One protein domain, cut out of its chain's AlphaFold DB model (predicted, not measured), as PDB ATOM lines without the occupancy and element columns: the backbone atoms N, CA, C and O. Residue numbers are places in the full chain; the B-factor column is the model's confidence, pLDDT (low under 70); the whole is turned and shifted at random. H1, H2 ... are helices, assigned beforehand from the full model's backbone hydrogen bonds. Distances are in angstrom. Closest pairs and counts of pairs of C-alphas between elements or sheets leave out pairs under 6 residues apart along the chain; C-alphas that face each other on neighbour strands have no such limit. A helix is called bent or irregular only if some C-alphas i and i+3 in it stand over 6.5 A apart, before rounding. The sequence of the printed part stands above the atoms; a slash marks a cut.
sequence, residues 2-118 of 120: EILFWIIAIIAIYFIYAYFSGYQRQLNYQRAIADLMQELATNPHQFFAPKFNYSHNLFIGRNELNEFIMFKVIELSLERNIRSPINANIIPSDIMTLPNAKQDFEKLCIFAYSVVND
ATOM      1  N   GLU A   2     126.065  95.703 180.013       77.81
ATOM      2  CA  GLU A   2     127.147  96.563 180.542       77.81
ATOM      3  C   GLU A   2     128.573  96.059 180.269       77.81
ATOM      4  O   GLU A   2     129.413  96.831 179.824       77.81
ATOM      5  N   ILE A   3     128.859  94.765 180.460       84.12
ATOM      6  CA  ILE A   3     130.213  94.213 180.234       84.12
ATOM      7  C   ILE A   3     130.662  94.401 178.774       84.12
ATOM      8  O   ILE A   3     131.809  94.750 178.509       84.12
ATOM      9  N   LEU A   4     129.742  94.225 177.823       86.69
ATOM     10  CA  LEU A   4     130.022  94.392 176.396       86.69
ATOM     11  C   LEU A   4     130.310  95.862 176.048       86.69
ATOM     12  O   LEU A   4     131.210  96.143 175.265       86.69
ATOM     13  N   PHE A   5     129.599  96.798 176.688       89.94
ATOM     14  CA  PHE A   5     129.861  98.233 176.568       89.94
ATOM     15  C   PHE A   5     131.256  98.608 177.093       89.94
ATOM     16  O   PHE A   5     131.988  99.323 176.413       89.94
ATOM     17  N   TRP A   6     131.669  98.071 178.245       91.38
ATOM     18  CA  TRP A   6     133.012  98.299 178.792       91.38
ATOM     19  C   TRP A   6     134.123  97.752 177.891       91.38
ATOM     20  O   TRP A   6     135.125  98.432 177.681       91.38
ATOM     21  N   ILE A   7     133.933  96.566 177.305       90.00
ATOM     22  CA  ILE A   7     134.885  95.995 176.339       90.00
ATOM     23  C   ILE A   7     135.024  96.910 175.115       90.00
ATOM     24  O   ILE A   7     136.142  97.233 174.717       90.00
ATOM     25  N   ILE A   8     133.909  97.384 174.551       91.38
ATOM     26  CA  ILE A   8     133.923  98.311 173.408       91.38
ATOM     27  C   ILE A   8     134.613  99.631 173.779       91.38
ATOM     28  O   ILE A   8     135.421 100.133 173.000       91.38
ATOM     29  N   ALA A   9     134.348 100.172 174.970       90.50
ATOM     30  CA  ALA A   9     134.969 101.406 175.442       90.50
ATOM     31  C   ALA A   9     136.497 101.275 175.573       90.50
ATOM     32  O   ALA A   9     137.228 102.146 175.106       90.50
ATOM     33  N   ILE A  10     136.992 100.168 176.137       90.00
ATOM     34  CA  ILE A  10     138.435  99.899 176.259       90.00
ATOM     35  C   ILE A  10     139.089  99.796 174.876       90.00
ATOM     36  O   ILE A  10     140.141 100.393 174.643       90.00
ATOM     37  N   ILE A  11     138.448  99.090 173.940       89.38
ATOM     38  CA  ILE A  11     138.927  98.961 172.557       89.38
ATOM     39  C   ILE A  11     138.994 100.336 171.878       89.38
ATOM     40  O   ILE A  11     140.005 100.672 171.264       89.38
ATOM     41  N   ALA A  12     137.956 101.164 172.019       89.25
ATOM     42  CA  ALA A  12     137.921 102.504 171.441       89.25
ATOM     43  C   ALA A  12     139.033 103.408 172.000       89.25
ATOM     44  O   ALA A  12     139.743 104.054 171.229       89.25
ATOM     45  N   ILE A  13     139.243 103.411 173.322       89.44
ATOM     46  CA  ILE A  13     140.329 104.162 173.975       89.44
ATOM     47  C   ILE A  13     141.695 103.713 173.443       89.44
ATOM     48  O   ILE A  13     142.544 104.552 173.138       89.44
ATOM     49  N   TYR A  14     141.895 102.403 173.278       85.62
ATOM     50  CA  TYR A  14     143.128 101.854 172.719       85.62
ATOM     51  C   TYR A  14     143.389 102.352 171.288       85.62
ATOM     52  O   TYR A  14     144.490 102.820 170.993       85.62
ATOM     53  N   PHE A  15     142.379 102.327 170.411       83.94
ATOM     54  CA  PHE A  15     142.510 102.842 169.043       83.94
ATOM     55  C   PHE A  15     142.793 104.347 169.001       83.94
ATOM     56  O   PHE A  15     143.642 104.784 168.224       83.94
ATOM     57  N   ILE A  16     142.134 105.136 169.856       85.94
ATOM     58  CA  ILE A  16     142.377 106.582 169.969       85.94
ATOM     59  C   ILE A  16     143.830 106.844 170.382       85.94
ATOM     60  O   ILE A  16     144.521 107.637 169.742       85.94
ATOM     61  N   TYR A  17     144.322 106.147 171.408       83.06
ATOM     62  CA  TYR A  17     145.704 106.278 171.864       83.06
ATOM     63  C   TYR A  17     146.718 105.901 170.771       83.06
ATOM     64  O   TYR A  17     147.667 106.649 170.516       83.06
ATOM     65  N   ALA A  18     146.491 104.778 170.081       76.38
ATOM     66  CA  ALA A  18     147.324 104.332 168.969       76.38
ATOM     67  C   ALA A  18     147.372 105.367 167.832       76.38
ATOM     68  O   ALA A  18     148.449 105.664 167.313       76.38
ATOM     69  N   TYR A  19     146.223 105.952 167.485       80.62
ATOM     70  CA  TYR A  19     146.120 106.979 166.452       80.62
ATOM     71  C   TYR A  19     146.892 108.251 166.824       80.62
ATOM     72  O   TYR A  19     147.748 108.695 166.058       80.62
ATOM     73  N   PHE A  20     146.648 108.807 168.017       81.00
ATOM     74  CA  PHE A  20     147.314 110.033 168.469       81.00
ATOM     75  C   PHE A  20     148.828 109.885 168.515       81.00
ATOM     76  O   PHE A  20     149.563 110.771 168.077       81.00
ATOM     77  N   SER A  21     149.310 108.760 169.028       75.12
ATOM     78  CA  SER A  21     150.745 108.569 169.159       75.12
ATOM     79  C   SER A  21     151.421 108.200 167.827       75.12
ATOM     80  O   SER A  21     152.532 108.659 167.560       75.12
ATOM     81  N   GLY A  22     150.723 107.518 166.908       75.81
ATOM     82  CA  GLY A  22     151.166 107.388 165.514       75.81
ATOM     83  C   GLY A  22     151.297 108.742 164.801       75.81
ATOM     84  O   GLY A  22     152.317 109.009 164.164       75.81
ATOM     85  N   TYR A  23     150.311 109.628 164.973       79.44
ATOM     86  CA  TYR A  23     150.344 110.985 164.421       79.44
ATOM     87  C   TYR A  23     151.505 111.814 164.988       79.44
ATOM     88  O   TYR A  23     152.260 112.436 164.239       79.44
ATOM     89  N   GLN A  24     151.716 111.765 166.306       80.00
ATOM     90  CA  GLN A  24     152.822 112.471 166.955       80.00
ATOM     91  C   GLN A  24     154.189 111.986 166.449       80.00
ATOM     92  O   GLN A  24     155.103 112.785 166.236       80.00
ATOM     93  N   ARG A  25     154.324 110.676 166.209       78.62
ATOM     94  CA  ARG A  25     155.531 110.070 165.637       78.62
ATOM     95  C   ARG A  25     155.815 110.608 164.233       78.62
ATOM     96  O   ARG A  25     156.949 110.989 163.948       78.62
ATOM     97  N   GLN A  26     154.788 110.694 163.389       83.19
ATOM     98  CA  GLN A  26     154.900 111.268 162.049       83.19
ATOM     99  C   GLN A  26     155.322 112.744 162.098       83.19
ATOM    100  O   GLN A  26     156.254 113.131 161.396       83.19
ATOM    101  N   LEU A  27     154.698 113.555 162.957       84.38
ATOM    102  CA  LEU A  27     155.060 114.967 163.117       84.38
ATOM    103  C   LEU A  27     156.515 115.150 163.551       84.38
ATOM    104  O   LEU A  27     157.224 116.004 163.022       84.38
ATOM    105  N   ASN A  28     156.979 114.353 164.511       83.69
ATOM    106  CA  ASN A  28     158.361 114.442 164.969       83.69
ATOM    107  C   ASN A  28     159.354 114.022 163.881       83.69
ATOM    108  O   ASN A  28     160.418 114.630 163.778       83.69
ATOM    109  N   TYR A  29     159.000 113.038 163.047       86.94
ATOM    110  CA  TYR A  29     159.823 112.642 161.906       86.94
ATOM    111  C   TYR A  29     159.909 113.764 160.865       86.94
ATOM    112  O   TYR A  29     161.001 114.123 160.435       86.94
ATOM    113  N   GLN A  30     158.776 114.379 160.520       88.12
ATOM    114  CA  GLN A  30     158.747 115.518 159.598       88.12
ATOM    115  C   GLN A  30     159.596 116.686 160.109       88.12
ATOM    116  O   GLN A  30     160.322 117.304 159.334       88.12
ATOM    117  N   ARG A  31     159.567 116.952 161.422       87.56
ATOM    118  CA  ARG A  31     160.457 117.937 162.052       87.56
ATOM    119  C   ARG A  31     161.926 117.543 161.925       87.56
ATOM    120  O   ARG A  31     162.726 118.386 161.561       87.56
ATOM    121  N   ALA A  32     162.276 116.279 162.172       88.81
ATOM    122  CA  ALA A  32     163.652 115.807 162.012       88.81
ATOM    123  C   ALA A  32     164.164 116.007 160.574       88.81
ATOM    124  O   ALA A  32     165.274 116.493 160.382       88.81
ATOM    125  N   ILE A  33     163.345 115.704 159.561       92.06
ATOM    126  CA  ILE A  33     163.698 115.965 158.159       92.06
ATOM    127  C   ILE A  33     163.877 117.462 157.899       92.06
ATOM    128  O   ILE A  33     164.867 117.851 157.282       92.06
ATOM    129  N   ALA A  34     162.953 118.300 158.373       91.62
ATOM    130  CA  ALA A  34     163.041 119.747 158.193       91.62
ATOM    131  C   ALA A  34     164.310 120.332 158.832       91.62
ATOM    132  O   ALA A  34     164.999 121.132 158.204       91.62
ATOM    133  N   ASP A  35     164.654 119.878 160.037       92.19
ATOM    134  CA  ASP A  35     165.848 120.323 160.754       92.19
ATOM    135  C   ASP A  35     167.132 119.893 160.024       92.19
ATOM    136  O   ASP A  35     168.042 120.703 159.861       92.19
ATOM    137  N   LEU A  36     167.180 118.669 159.479       93.44
ATOM    138  CA  LEU A  36     168.301 118.212 158.644       93.44
ATOM    139  C   LEU A  36     168.418 119.005 157.338       93.44
ATOM    140  O   LEU A  36     169.525 119.357 156.934       93.44
ATOM    141  N   MET A  37     167.296 119.312 156.675       94.75
ATOM    142  CA  MET A  37     167.303 120.178 155.490       94.75
ATOM    143  C   MET A  37     167.841 121.571 155.829       94.75
ATOM    144  O   MET A  37     168.628 122.126 155.063       94.75
ATOM    145  N   GLN A  38     167.446 122.129 156.976       94.56
ATOM    146  CA  GLN A  38     167.917 123.434 157.427       94.56
ATOM    147  C   GLN A  38     169.414 123.419 157.760       94.56
ATOM    148  O   GLN A  38     170.131 124.332 157.351       94.56
ATOM    149  N   GLU A  39     169.900 122.406 158.479       92.69
ATOM    150  CA  GLU A  39     171.319 122.272 158.830       92.69
ATOM    151  C   GLU A  39     172.189 122.170 157.573       92.69
ATOM    152  O   GLU A  39     173.165 122.907 157.423       92.69
ATOM    153  N   LEU A  40     171.770 121.329 156.627       92.56
ATOM    154  CA  LEU A  40     172.419 121.158 155.335       92.56
ATOM    155  C   LEU A  40     172.439 122.457 154.511       92.56
ATOM    156  O   LEU A  40     173.447 122.757 153.875       92.56
ATOM    157  N   ALA A  41     171.357 123.241 154.532       91.00
ATOM    158  CA  ALA A  41     171.290 124.530 153.843       91.00
ATOM    159  C   ALA A  41     172.153 125.610 154.516       91.00
ATOM    160  O   ALA A  41     172.714 126.469 153.840       91.00
ATOM    161  N   THR A  42     172.249 125.581 155.847       91.38
ATOM    162  CA  THR A  42     172.940 126.616 156.629       91.38
ATOM    163  C   THR A  42     174.447 126.392 156.649       91.38
ATOM    164  O   THR A  42     175.213 127.344 156.520       91.38
ATOM    165  N   ASN A  43     174.887 125.147 156.852       90.19
ATOM    166  CA  ASN A  43     176.299 124.840 157.049       90.19
ATOM    167  C   ASN A  43     176.673 123.463 156.468       90.19
ATOM    168  O   ASN A  43     177.025 122.534 157.206       90.19
ATOM    169  N   PRO A  44     176.647 123.313 155.129       88.38
ATOM    170  CA  PRO A  44     176.890 122.026 154.477       88.38
ATOM    171  C   PRO A  44     178.274 121.455 154.794       88.38
ATOM    172  O   PRO A  44     178.438 120.244 154.919       88.38
ATOM    173  N   HIS A  45     179.268 122.322 155.010       87.50
ATOM    174  CA  HIS A  45     180.605 121.888 155.398       87.50
ATOM    175  C   HIS A  45     180.606 121.135 156.725       87.50
ATOM    176  O   HIS A  45     181.187 120.056 156.819       87.50
ATOM    177  N   GLN A  46     179.936 121.673 157.744       88.38
ATOM    178  CA  GLN A  46     179.839 121.012 159.042       88.38
ATOM    179  C   GLN A  46     178.997 119.735 158.959       88.38
ATOM    180  O   GLN A  46     179.349 118.738 159.586       88.38
ATOM    181  N   PHE A  47     177.945 119.744 158.139       90.62
ATOM    182  CA  PHE A  47     177.078 118.588 157.940       90.62
ATOM    183  C   PHE A  47     177.840 117.378 157.367       90.62
ATOM    184  O   PHE A  47     177.692 116.260 157.860       90.62
ATOM    185  N   PHE A  48     178.693 117.584 156.356       90.06
ATOM    186  CA  PHE A  48     179.411 116.499 155.669       90.06
ATOM    187  C   PHE A  48     180.804 116.181 156.236       90.06
ATOM    188  O   PHE A  48     181.310 115.075 156.019       90.06
ATOM    189  N   ALA A  49     181.434 117.106 156.969       85.88
ATOM    190  CA  ALA A  49     182.780 116.929 157.525       85.88
ATOM    191  C   ALA A  49     183.002 115.614 158.302       85.88
ATOM    192  O   ALA A  49     184.042 114.994 158.065       85.88
ATOM    193  N   PRO A  50     182.065 115.129 159.150       84.69
ATOM    194  CA  PRO A  50     182.290 113.936 159.966       84.69
ATOM    195  C   PRO A  50     182.578 112.661 159.170       84.69
ATOM    196  O   PRO A  50     183.264 111.779 159.676       84.69
ATOM    197  N   LYS A  51     182.047 112.547 157.944       86.50
ATOM    198  CA  LYS A  51     182.210 111.344 157.116       86.50
ATOM    199  C   LYS A  51     183.105 111.566 155.904       86.50
ATOM    200  O   LYS A  51     183.815 110.648 155.511       86.50
ATOM    201  N   PHE A  52     183.092 112.764 155.324       84.31
ATOM    202  CA  PHE A  52     183.683 112.975 154.004       84.31
ATOM    203  C   PHE A  52     184.800 114.013 153.949       84.31
ATOM    204  O   PHE A  52     185.293 114.292 152.861       84.31
ATOM    205  N   ASN A  53     185.200 114.583 155.094       79.81
ATOM    206  CA  ASN A  53     186.169 115.679 155.163       79.81
ATOM    207  C   ASN A  53     185.875 116.744 154.088       79.81
ATOM    208  O   ASN A  53     186.635 116.939 153.136       79.81
ATOM    209  N   TYR A  54     184.674 117.321 154.196       77.31
ATOM    210  CA  TYR A  54     184.049 118.112 153.146       77.31
ATOM    211  C   TYR A  54     184.973 119.220 152.649       77.31
ATOM    212  O   TYR A  54     185.345 120.124 153.390       77.31
ATOM    213  N   SER A  55     185.321 119.159 151.370       75.56
ATOM    214  CA  SER A  55     186.043 120.220 150.682       75.56
ATOM    215  C   SER A  55     185.223 120.665 149.487       75.56
ATOM    216  O   SER A  55     184.434 119.892 148.943       75.56
ATOM    217  N   HIS A  56     185.453 121.890 149.021       68.75
ATOM    218  CA  HIS A  56     184.748 122.400 147.852       68.75
ATOM    219  C   HIS A  56     184.933 121.519 146.613       68.75
ATOM    220  O   HIS A  56     184.131 121.640 145.713       68.75
ATOM    221  N   ASN A  57     185.938 120.641 146.517       71.62
ATOM    222  CA  ASN A  57     186.163 119.780 145.345       71.62
ATOM    223  C   ASN A  57     185.767 118.317 145.565       71.62
ATOM    224  O   ASN A  57     186.126 117.457 144.763       71.62
ATOM    225  N   LEU A  58     185.047 118.036 146.646       80.31
ATOM    226  CA  LEU A  58     184.581 116.700 146.952       80.31
ATOM    227  C   LEU A  58     183.419 116.313 146.028       80.31
ATOM    228  O   LEU A  58     182.466 117.067 145.878       80.31
ATOM    229  N   PHE A  59     183.494 115.114 145.458       83.94
ATOM    230  CA  PHE A  59     182.366 114.456 144.813       83.94
ATOM    231  C   PHE A  59     181.960 113.247 145.653       83.94
ATOM    232  O   PHE A  59     182.813 112.421 145.981       83.94
ATOM    233  N   ILE A  60     180.672 113.129 145.978       86.31
ATOM    234  CA  ILE A  60     180.136 111.995 146.742       86.31
ATOM    235  C   ILE A  60     179.192 111.180 145.862       86.31
ATOM    236  O   ILE A  60     178.219 111.702 145.308       86.31
ATOM    237  N   GLY A  61     179.454 109.875 145.758       88.00
ATOM    238  CA  GLY A  61     178.588 108.950 145.034       88.00
ATOM    239  C   GLY A  61     177.185 108.877 145.648       88.00
ATOM    240  O   GLY A  61     177.025 108.894 146.866       88.00
ATOM    241  N   ARG A  62     176.146 108.744 144.808       89.19
ATOM    242  CA  ARG A  62     174.738 108.728 145.263       89.19
ATOM    243  C   ARG A  62     174.451 107.683 146.339       89.19
ATOM    244  O   ARG A  62     173.727 107.981 147.279       89.19
ATOM    245  N   ASN A  63     174.998 106.474 146.207       90.38
ATOM    246  CA  ASN A  63     174.742 105.413 147.183       90.38
ATOM    247  C   ASN A  63     175.326 105.761 148.560       90.38
ATOM    248  O   ASN A  63     174.629 105.715 149.567       90.38
ATOM    249  N   GLU A  64     176.583 106.193 148.580       90.06
ATOM    250  CA  GLU A  64     177.296 106.554 149.804       90.06
ATOM    251  C   GLU A  64     176.677 107.775 150.502       90.06
ATOM    252  O   GLU A  64     176.574 107.817 151.734       90.06
ATOM    253  N   LEU A  65     176.211 108.743 149.705       91.12
ATOM    254  CA  LEU A  65     175.453 109.889 150.186       91.12
ATOM    255  C   LEU A  65     174.129 109.447 150.813       91.12
ATOM    256  O   LEU A  65     173.852 109.811 151.951       91.12
ATOM    257  N   ASN A  66     173.335 108.630 150.120       91.94
ATOM    258  CA  ASN A  66     172.053 108.146 150.635       91.94
ATOM    259  C   ASN A  66     172.217 107.374 151.952       91.94
ATOM    260  O   ASN A  66     171.431 107.568 152.876       91.94
ATOM    261  N   GLU A  67     173.249 106.538 152.069       90.31
ATOM    262  CA  GLU A  67     173.572 105.834 153.315       90.31
ATOM    263  C   GLU A  67     173.927 106.803 154.449       90.31
ATOM    264  O   GLU A  67     173.493 106.618 155.586       90.31
ATOM    265  N   PHE A  68     174.686 107.861 154.155       91.31
ATOM    266  CA  PHE A  68     175.001 108.892 155.143       91.31
ATOM    267  C   PHE A  68     173.766 109.682 155.584       91.31
ATOM    268  O   PHE A  68     173.555 109.870 156.780       91.31
ATOM    269  N   ILE A  69     172.929 110.106 154.637       92.00
ATOM    270  CA  ILE A  69     171.684 110.812 154.946       92.00
ATOM    271  C   ILE A  69     170.756 109.912 155.762       92.00
ATOM    272  O   ILE A  69     170.187 110.365 156.751       92.00
ATOM    273  N   MET A  70     170.652 108.624 155.421       89.88
ATOM    274  CA  MET A  70     169.892 107.656 156.212       89.88
ATOM    275  C   MET A  70     170.419 107.581 157.645       89.88
ATOM    276  O   MET A  70     169.636 107.660 158.588       89.88
ATOM    277  N   PHE A  71     171.737 107.482 157.820       89.31
ATOM    278  CA  PHE A  71     172.351 107.485 159.143       89.31
ATOM    279  C   PHE A  71     171.986 108.747 159.940       89.31
ATOM    280  O   PHE A  71     171.568 108.634 161.088       89.31
ATOM    281  N   LYS A  72     172.052 109.935 159.322       90.50
ATOM    282  CA  LYS A  72     171.678 111.205 159.967       90.50
ATOM    283  C   LYS A  72     170.203 111.283 160.346       90.50
ATOM    284  O   LYS A  72     169.868 111.725 161.443       90.50
ATOM    285  N   VAL A  73     169.319 110.801 159.476       89.44
ATOM    286  CA  VAL A  73     167.884 110.703 159.766       89.44
ATOM    287  C   VAL A  73     167.635 109.786 160.960       89.44
ATOM    288  O   VAL A  73     166.849 110.132 161.841       89.44
ATOM    289  N   ILE A  74     168.313 108.641 161.012       84.69
ATOM    290  CA  ILE A  74     168.223 107.693 162.124       84.69
ATOM    291  C   ILE A  74     168.733 108.324 163.425       84.69
ATOM    292  O   ILE A  74     168.023 108.276 164.427       84.69
ATOM    293  N   GLU A  75     169.919 108.931 163.403       85.12
ATOM    294  CA  GLU A  75     170.558 109.591 164.549       85.12
ATOM    295  C   GLU A  75     169.621 110.633 165.176       85.12
ATOM    296  O   GLU A  75     169.222 110.495 166.334       85.12
ATOM    297  N   LEU A  76     169.146 111.597 164.383       85.94
ATOM    298  CA  LEU A  76     168.270 112.655 164.883       85.94
ATOM    299  C   LEU A  76     166.894 112.125 165.322       85.94
ATOM    300  O   LEU A  76     166.285 112.632 166.267       85.94
ATOM    301  N   SER A  77     166.386 111.081 164.660       81.12
ATOM    302  CA  SER A  77     165.126 110.441 165.058       81.12
ATOM    303  C   SER A  77     165.241 109.722 166.405       81.12
ATOM    304  O   SER A  77     164.277 109.703 167.178       81.12
ATOM    305  N   LEU A  78     166.410 109.146 166.703       77.56
ATOM    306  CA  LEU A  78     166.709 108.530 167.993       77.56
ATOM    307  C   LEU A  78     166.835 109.582 169.098       77.56
ATOM    308  O   LEU A  78     166.209 109.417 170.145       77.56
ATOM    309  N   GLU A  79     167.560 110.677 168.852       79.69
ATOM    310  CA  GLU A  79     167.676 111.802 169.795       79.69
ATOM    311  C   GLU A  79     166.305 112.383 170.162       79.69
ATOM    312  O   GLU A  79     166.022 112.680 171.323       79.69
ATOM    313  N   ARG A  80     165.408 112.470 169.177       72.50
ATOM    314  CA  ARG A  80     164.032 112.962 169.354       72.50
ATOM    315  C   ARG A  80     163.078 111.946 169.956       72.50
ATOM    316  O   ARG A  80     161.893 112.241 170.103       72.50
ATOM    317  N   ASN A  81     163.577 110.764 170.306       71.19
ATOM    318  CA  ASN A  81     162.803 109.703 170.921       71.19
ATOM    319  C   ASN A  81     161.527 109.374 170.121       71.19
ATOM    320  O   ASN A  81     160.442 109.219 170.688       71.19
ATOM    321  N   ILE A  82     161.644 109.287 168.789       68.38
ATOM    322  CA  ILE A  82     160.537 108.974 167.869       68.38
ATOM    323  C   ILE A  82     160.207 107.472 167.967       68.38
ATOM    324  O   ILE A  82     160.413 106.686 167.042       68.38
ATOM    325  N   ARG A  83     159.726 107.045 169.139       60.19
ATOM    326  CA  ARG A  83     159.326 105.668 169.451       60.19
ATOM    327  C   ARG A  83     157.844 105.459 169.158       60.19
ATOM    328  O   ARG A  83     157.059 106.402 169.096       60.19
ATOM    329  N   SER A  84     157.453 104.204 168.975       54.44
ATOM    330  CA  SER A  84     156.049 103.811 168.842       54.44
ATOM    331  C   SER A  84     155.453 103.663 170.230       54.44
ATOM    332  O   SER A  84     156.104 103.115 171.120       54.44
ATOM    333  N   PRO A  85     154.188 104.069 170.395       51.84
ATOM    334  CA  PRO A  85     153.405 103.797 171.599       51.84
ATOM    335  C   PRO A  85     153.180 102.305 171.864       51.84
ATOM    336  O   PRO A  85     152.917 101.927 173.000       51.84
ATOM    337  N   ILE A  86     153.207 101.481 170.810       50.62
ATOM    338  CA  ILE A  86     152.824 100.059 170.829       50.62
ATOM    339  C   ILE A  86     154.067  99.163 170.886       50.62
ATOM    340  O   ILE A  86     154.002  98.037 171.367       50.62
ATOM    341  N   ASN A  87     155.215  99.667 170.426       50.78
ATOM    342  CA  ASN A  87     156.476  98.940 170.443       50.78
ATOM    343  C   ASN A  87     157.623  99.879 170.839       50.78
ATOM    344  O   ASN A  87     158.112 100.668 170.028       50.78
ATOM    345  N   ALA A  88     158.048  99.785 172.101       47.09
ATOM    346  CA  ALA A  88     159.192 100.530 172.628       47.09
ATOM    347  C   ALA A  88     160.540 100.052 172.047       47.09
ATOM    348  O   ALA A  88     161.520 100.789 172.133       47.09
ATOM    349  N   ASN A  89     160.574  98.876 171.404       44.88
ATOM    350  CA  ASN A  89     161.728  98.337 170.681       44.88
ATOM    351  C   ASN A  89     161.734  98.771 169.209       44.88
ATOM    352  O   ASN A  89     162.009  97.963 168.321       44.88
ATOM    353  N   ILE A  90     161.428 100.039 168.920       46.53
ATOM    354  CA  ILE A  90     161.638 100.542 167.564       46.53
ATOM    355  C   ILE A  90     163.120 100.697 167.306       46.53
ATOM    356  O   ILE A  90     163.789 101.632 167.743       46.53
ATOM    357  N   ILE A  91     163.593  99.718 166.553       51.53
ATOM    358  CA  ILE A  91     164.751  99.807 165.698       51.53
ATOM    359  C   ILE A  91     164.437 100.909 164.668       51.53
ATOM    360  O   ILE A  91     163.317 100.968 164.153       51.53
ATOM    361  N   PRO A  92     165.402 101.771 164.318       51.97
ATOM    362  CA  PRO A  92     165.272 102.768 163.251       51.97
ATOM    363  C   PRO A  92     164.730 102.258 161.895       51.97
ATOM    364  O   PRO A  92     164.380 103.061 161.032       51.97
ATOM    365  N   SER A  93     164.611 100.939 161.713       53.41
ATOM    366  CA  SER A  93     164.060 100.253 160.540       53.41
ATOM    367  C   SER A  93     162.631 100.664 160.165       53.41
ATOM    368  O   SER A  93     162.283 100.603 158.990       53.41
ATOM    369  N   ASP A  94     161.820 101.142 161.115       65.38
ATOM    370  CA  ASP A  94     160.419 101.522 160.856       65.38
ATOM    371  C   ASP A  94     160.235 103.015 160.554       65.38
ATOM    372  O   ASP A  94     159.111 103.510 160.512       65.38
ATOM    373  N   ILE A  95     161.311 103.788 160.405       68.38
ATOM    374  CA  ILE A  95     161.191 105.208 160.050       68.38
ATOM    375  C   ILE A  95     160.585 105.355 158.647       68.38
ATOM    376  O   ILE A  95     159.718 106.196 158.426       68.38
ATOM    377  N   MET A  96     160.966 104.469 157.725       72.62
ATOM    378  CA  MET A  96     160.475 104.476 156.343       72.62
ATOM    379  C   MET A  96     159.049 103.934 156.184       72.62
ATOM    380  O   MET A  96     158.475 104.062 155.104       72.62
ATOM    381  N   THR A  97     158.463 103.345 157.233       77.75
ATOM    382  CA  THR A  97     157.068 102.872 157.217       77.75
ATOM    383  C   THR A  97     156.075 103.959 157.629       77.75
ATOM    384  O   THR A  97     154.865 103.761 157.519       77.75
ATOM    385  N   LEU A  98     156.566 105.121 158.075       79.50
ATOM    386  CA  LEU A  98     155.726 106.278 158.360       79.50
ATOM    387  C   LEU A  98     155.119 106.846 157.065       79.50
ATOM    388  O   LEU A  98     155.757 106.813 156.006       79.50
ATOM    389  N   PRO A  99     153.905 107.424 157.131       80.75
ATOM    390  CA  PRO A  99     153.289 108.057 155.973       80.75
ATOM    391  C   PRO A  99     154.207 109.132 155.378       80.75
ATOM    392  O   PRO A  99     154.709 109.990 156.099       80.75
ATOM    393  N   ASN A 100     154.405 109.082 154.058       85.75
ATOM    394  CA  ASN A 100     155.253 109.991 153.270       85.75
ATOM    395  C   ASN A 100     156.758 109.981 153.595       85.75
ATOM    396  O   ASN A 100     157.512 110.670 152.911       85.75
ATOM    397  N   ALA A 101     157.236 109.161 154.538       86.00
ATOM    398  CA  ALA A 101     158.642 109.184 154.946       86.00
ATOM    399  C   ALA A 101     159.618 108.858 153.814       86.00
ATOM    400  O   ALA A 101     160.639 109.520 153.665       86.00
ATOM    401  N   LYS A 102     159.266 107.901 152.949       87.88
ATOM    402  CA  LYS A 102     160.061 107.602 151.754       87.88
ATOM    403  C   LYS A 102     160.224 108.832 150.852       87.88
ATOM    404  O   LYS A 102     161.329 109.127 150.415       87.88
ATOM    405  N   GLN A 103     159.135 109.557 150.602       91.06
ATOM    406  CA  GLN A 103     159.152 110.742 149.746       91.06
ATOM    407  C   GLN A 103     159.954 111.885 150.387       91.06
ATOM    408  O   GLN A 103     160.711 112.568 149.701       91.06
ATOM    409  N   ASP A 104     159.793 112.100 151.691       91.56
ATOM    410  CA  ASP A 104     160.510 113.147 152.422       91.56
ATOM    411  C   ASP A 104     162.016 112.848 152.497       91.56
ATOM    412  O   ASP A 104     162.840 113.738 152.277       91.56
ATOM    413  N   PHE A 105     162.382 111.580 152.687       92.12
ATOM    414  CA  PHE A 105     163.762 111.121 152.596       92.12
ATOM    415  C   PHE A 105     164.357 111.314 151.197       92.12
ATOM    416  O   PHE A 105     165.458 111.840 151.063       92.12
ATOM    417  N   GLU A 106     163.631 110.935 150.144       92.19
ATOM    418  CA  GLU A 106     164.081 111.125 148.761       92.19
ATOM    419  C   GLU A 106     164.333 112.607 148.445       92.19
ATOM    420  O   GLU A 106     165.355 112.933 147.841       92.19
ATOM    421  N   LYS A 107     163.463 113.515 148.907       94.38
ATOM    422  CA  LYS A 107     163.671 114.968 148.773       94.38
ATOM    423  C   LYS A 107     164.943 115.431 149.475       94.38
ATOM    424  O   LYS A 107     165.708 116.195 148.887       94.38
ATOM    425  N   LEU A 108     165.182 114.965 150.702       94.19
ATOM    426  CA  LEU A 108     166.396 115.288 151.449       94.19
ATOM    427  C   LEU A 108     167.648 114.786 150.715       94.19
ATOM    428  O   LEU A 108     168.610 115.534 150.582       94.19
ATOM    429  N   CYS A 109     167.626 113.563 150.179       93.44
ATOM    430  CA  CYS A 109     168.735 113.005 149.403       93.44
ATOM    431  C   CYS A 109     169.002 113.782 148.107       93.44
ATOM    432  O   CYS A 109     170.159 114.038 147.777       93.44
ATOM    433  N   ILE A 110     167.954 114.183 147.380       93.88
ATOM    434  CA  ILE A 110     168.087 115.018 146.176       93.88
ATOM    435  C   ILE A 110     168.719 116.366 146.535       93.88
ATOM    436  O   ILE A 110     169.663 116.789 145.873       93.88
ATOM    437  N   PHE A 111     168.244 117.004 147.606       94.06
ATOM    438  CA  PHE A 111     168.780 118.279 148.074       94.06
ATOM    439  C   PHE A 111     170.241 118.160 148.537       94.06
ATOM    440  O   PHE A 111     171.086 118.967 148.158       94.06
ATOM    441  N   ALA A 112     170.577 117.110 149.287       92.00
ATOM    442  CA  ALA A 112     171.951 116.818 149.684       92.00
ATOM    443  C   ALA A 112     172.863 116.611 148.471       92.00
ATOM    444  O   ALA A 112     173.979 117.125 148.447       92.00
ATOM    445  N   TYR A 113     172.378 115.901 147.450       92.00
ATOM    446  CA  TYR A 113     173.136 115.676 146.226       92.00
ATOM    447  C   TYR A 113     173.406 116.987 145.490       92.00
ATOM    448  O   TYR A 113     174.541 117.213 145.079       92.00
ATOM    449  N   SER A 114     172.406 117.868 145.379       90.56
ATOM    450  CA  SER A 114     172.611 119.169 144.744       90.56
ATOM    451  C   SER A 114     173.603 120.029 145.523       90.56
ATOM    452  O   SER A 114     174.501 120.606 144.933       90.56
ATOM    453  N   VAL A 115     173.511 120.056 146.856       89.50
ATOM    454  CA  VAL A 115     174.418 120.853 147.697       89.50
ATOM    455  C   VAL A 115     175.871 120.378 147.588       89.50
ATOM    456  O   VAL A 115     176.789 121.194 147.605       89.50
ATOM    457  N   VAL A 116     176.082 119.063 147.502       87.62
ATOM    458  CA  VAL A 116     177.419 118.460 147.558       87.62
ATOM    459  C   VAL A 116     178.083 118.348 146.181       87.62
ATOM    460  O   VAL A 116     179.300 118.470 146.083       87.62
ATOM    461  N   ASN A 117     177.300 118.121 145.118       84.94
ATOM    462  CA  ASN A 117     177.808 117.810 143.778       84.94
ATOM    463  C   ASN A 117     177.398 118.833 142.706       84.94
ATOM    464  O   ASN A 117     178.187 119.068 141.789       84.94
ATOM    465  N   ASP A 118     176.214 119.448 142.801       75.50
ATOM    466  CA  ASP A 118     175.778 120.469 141.840       75.50
ATOM    467  C   ASP A 118     176.240 121.847 142.321       75.50
ATOM    468  O   ASP A 118     175.522 122.603 142.972       75.50
TER     469      ASP A 118
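This is residues 2 to 118 of the 120 residues of an uncharacterized protein of Moraxella bovis (UniProt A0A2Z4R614). One very long helix, H1, is the spine of a loose rod; its first part, residues 2 to 16, sticks out alone as an arm, while a small helical body gathers round its other half. There H5 runs side by side with H1, and H3 crosses both at a steep tilt; the short H2 turns off at the end of H1, and the short H4 packs on H3. The printed part has 117 residues with five named helices, H1 to H5 in chain order, and no named strand: the class is all helix. The whole is loose, with a radius of gyration of the C-alphas of 18.7 A, and spans 73 by 23 by 21 A.

H1, residues 2 to 42, touches H5, residues 101 to 117, with residues 29 to 41 alone, at a shallow tilt of 7 degrees, the same way; the closest C-alphas, of Met 37 and Leu 108, are 6.4 A apart. H3, residues 62 to 79, is the hub, touching three helices. Its residues 72 to 77 alone touch residues 28 to 36 of H1, at a steep tilt of 54 degrees, opposite ways; the closest C-alphas, of Ala 32 and Leu 76, are 6.3 A apart. Its residues 62 to 70 alone touch H5, at a steep tilt of 57 degrees, opposite ways; the closest C-alphas, of Asn 66 and Cys 109, are 6.0 A apart. Its residues 74 to 78 alone touch H4, residues 92 to 97, about perpendicular at 75 degrees; the closest C-alphas, of Ile 74 and Pro 92, are 5.9 A apart. H2, residues 44 to 52, touches no helix but is near H1, H3 and H5; its closest C-alphas with H1, of Leu 40 and Phe 47, are 5.9 A apart. H2 and H4 are apart. Every O i to N i+4 pair is within hydrogen-bond range in H1, H3 and H5; in H2 3 of 5 are, and in H4 0 of 2, beside 2 of 3 O i to N i+3 pairs.

H1 runs 59.8 A from C-alpha 2 at (127.147, 96.563, 180.542) to C-alpha 42 at (172.940, 126.616, 156.629). H3 is 25.7 A long and H5 23.8 A, ending with C-alpha 117 at (177.808, 117.810, 143.778). H2, 11.3 A, is irregular, with C-alphas 47 and 50 7.3 A apart; H4, 10.2 A, is only just irregular, with C-alphas 93 and 96 6.9 A apart.

The two C-alphas farthest apart, of Glu 2 and Asn 57, are 72.5 A apart. Without residues 2 to 16 the body spans 50 by 23 by 20 A. The printed part has no cut, and the link from H3 to H4, residues 80 to 91, is long. The mean pLDDT of the printed part is 82.5; residue 56 and residues 82 to 95 are under 70.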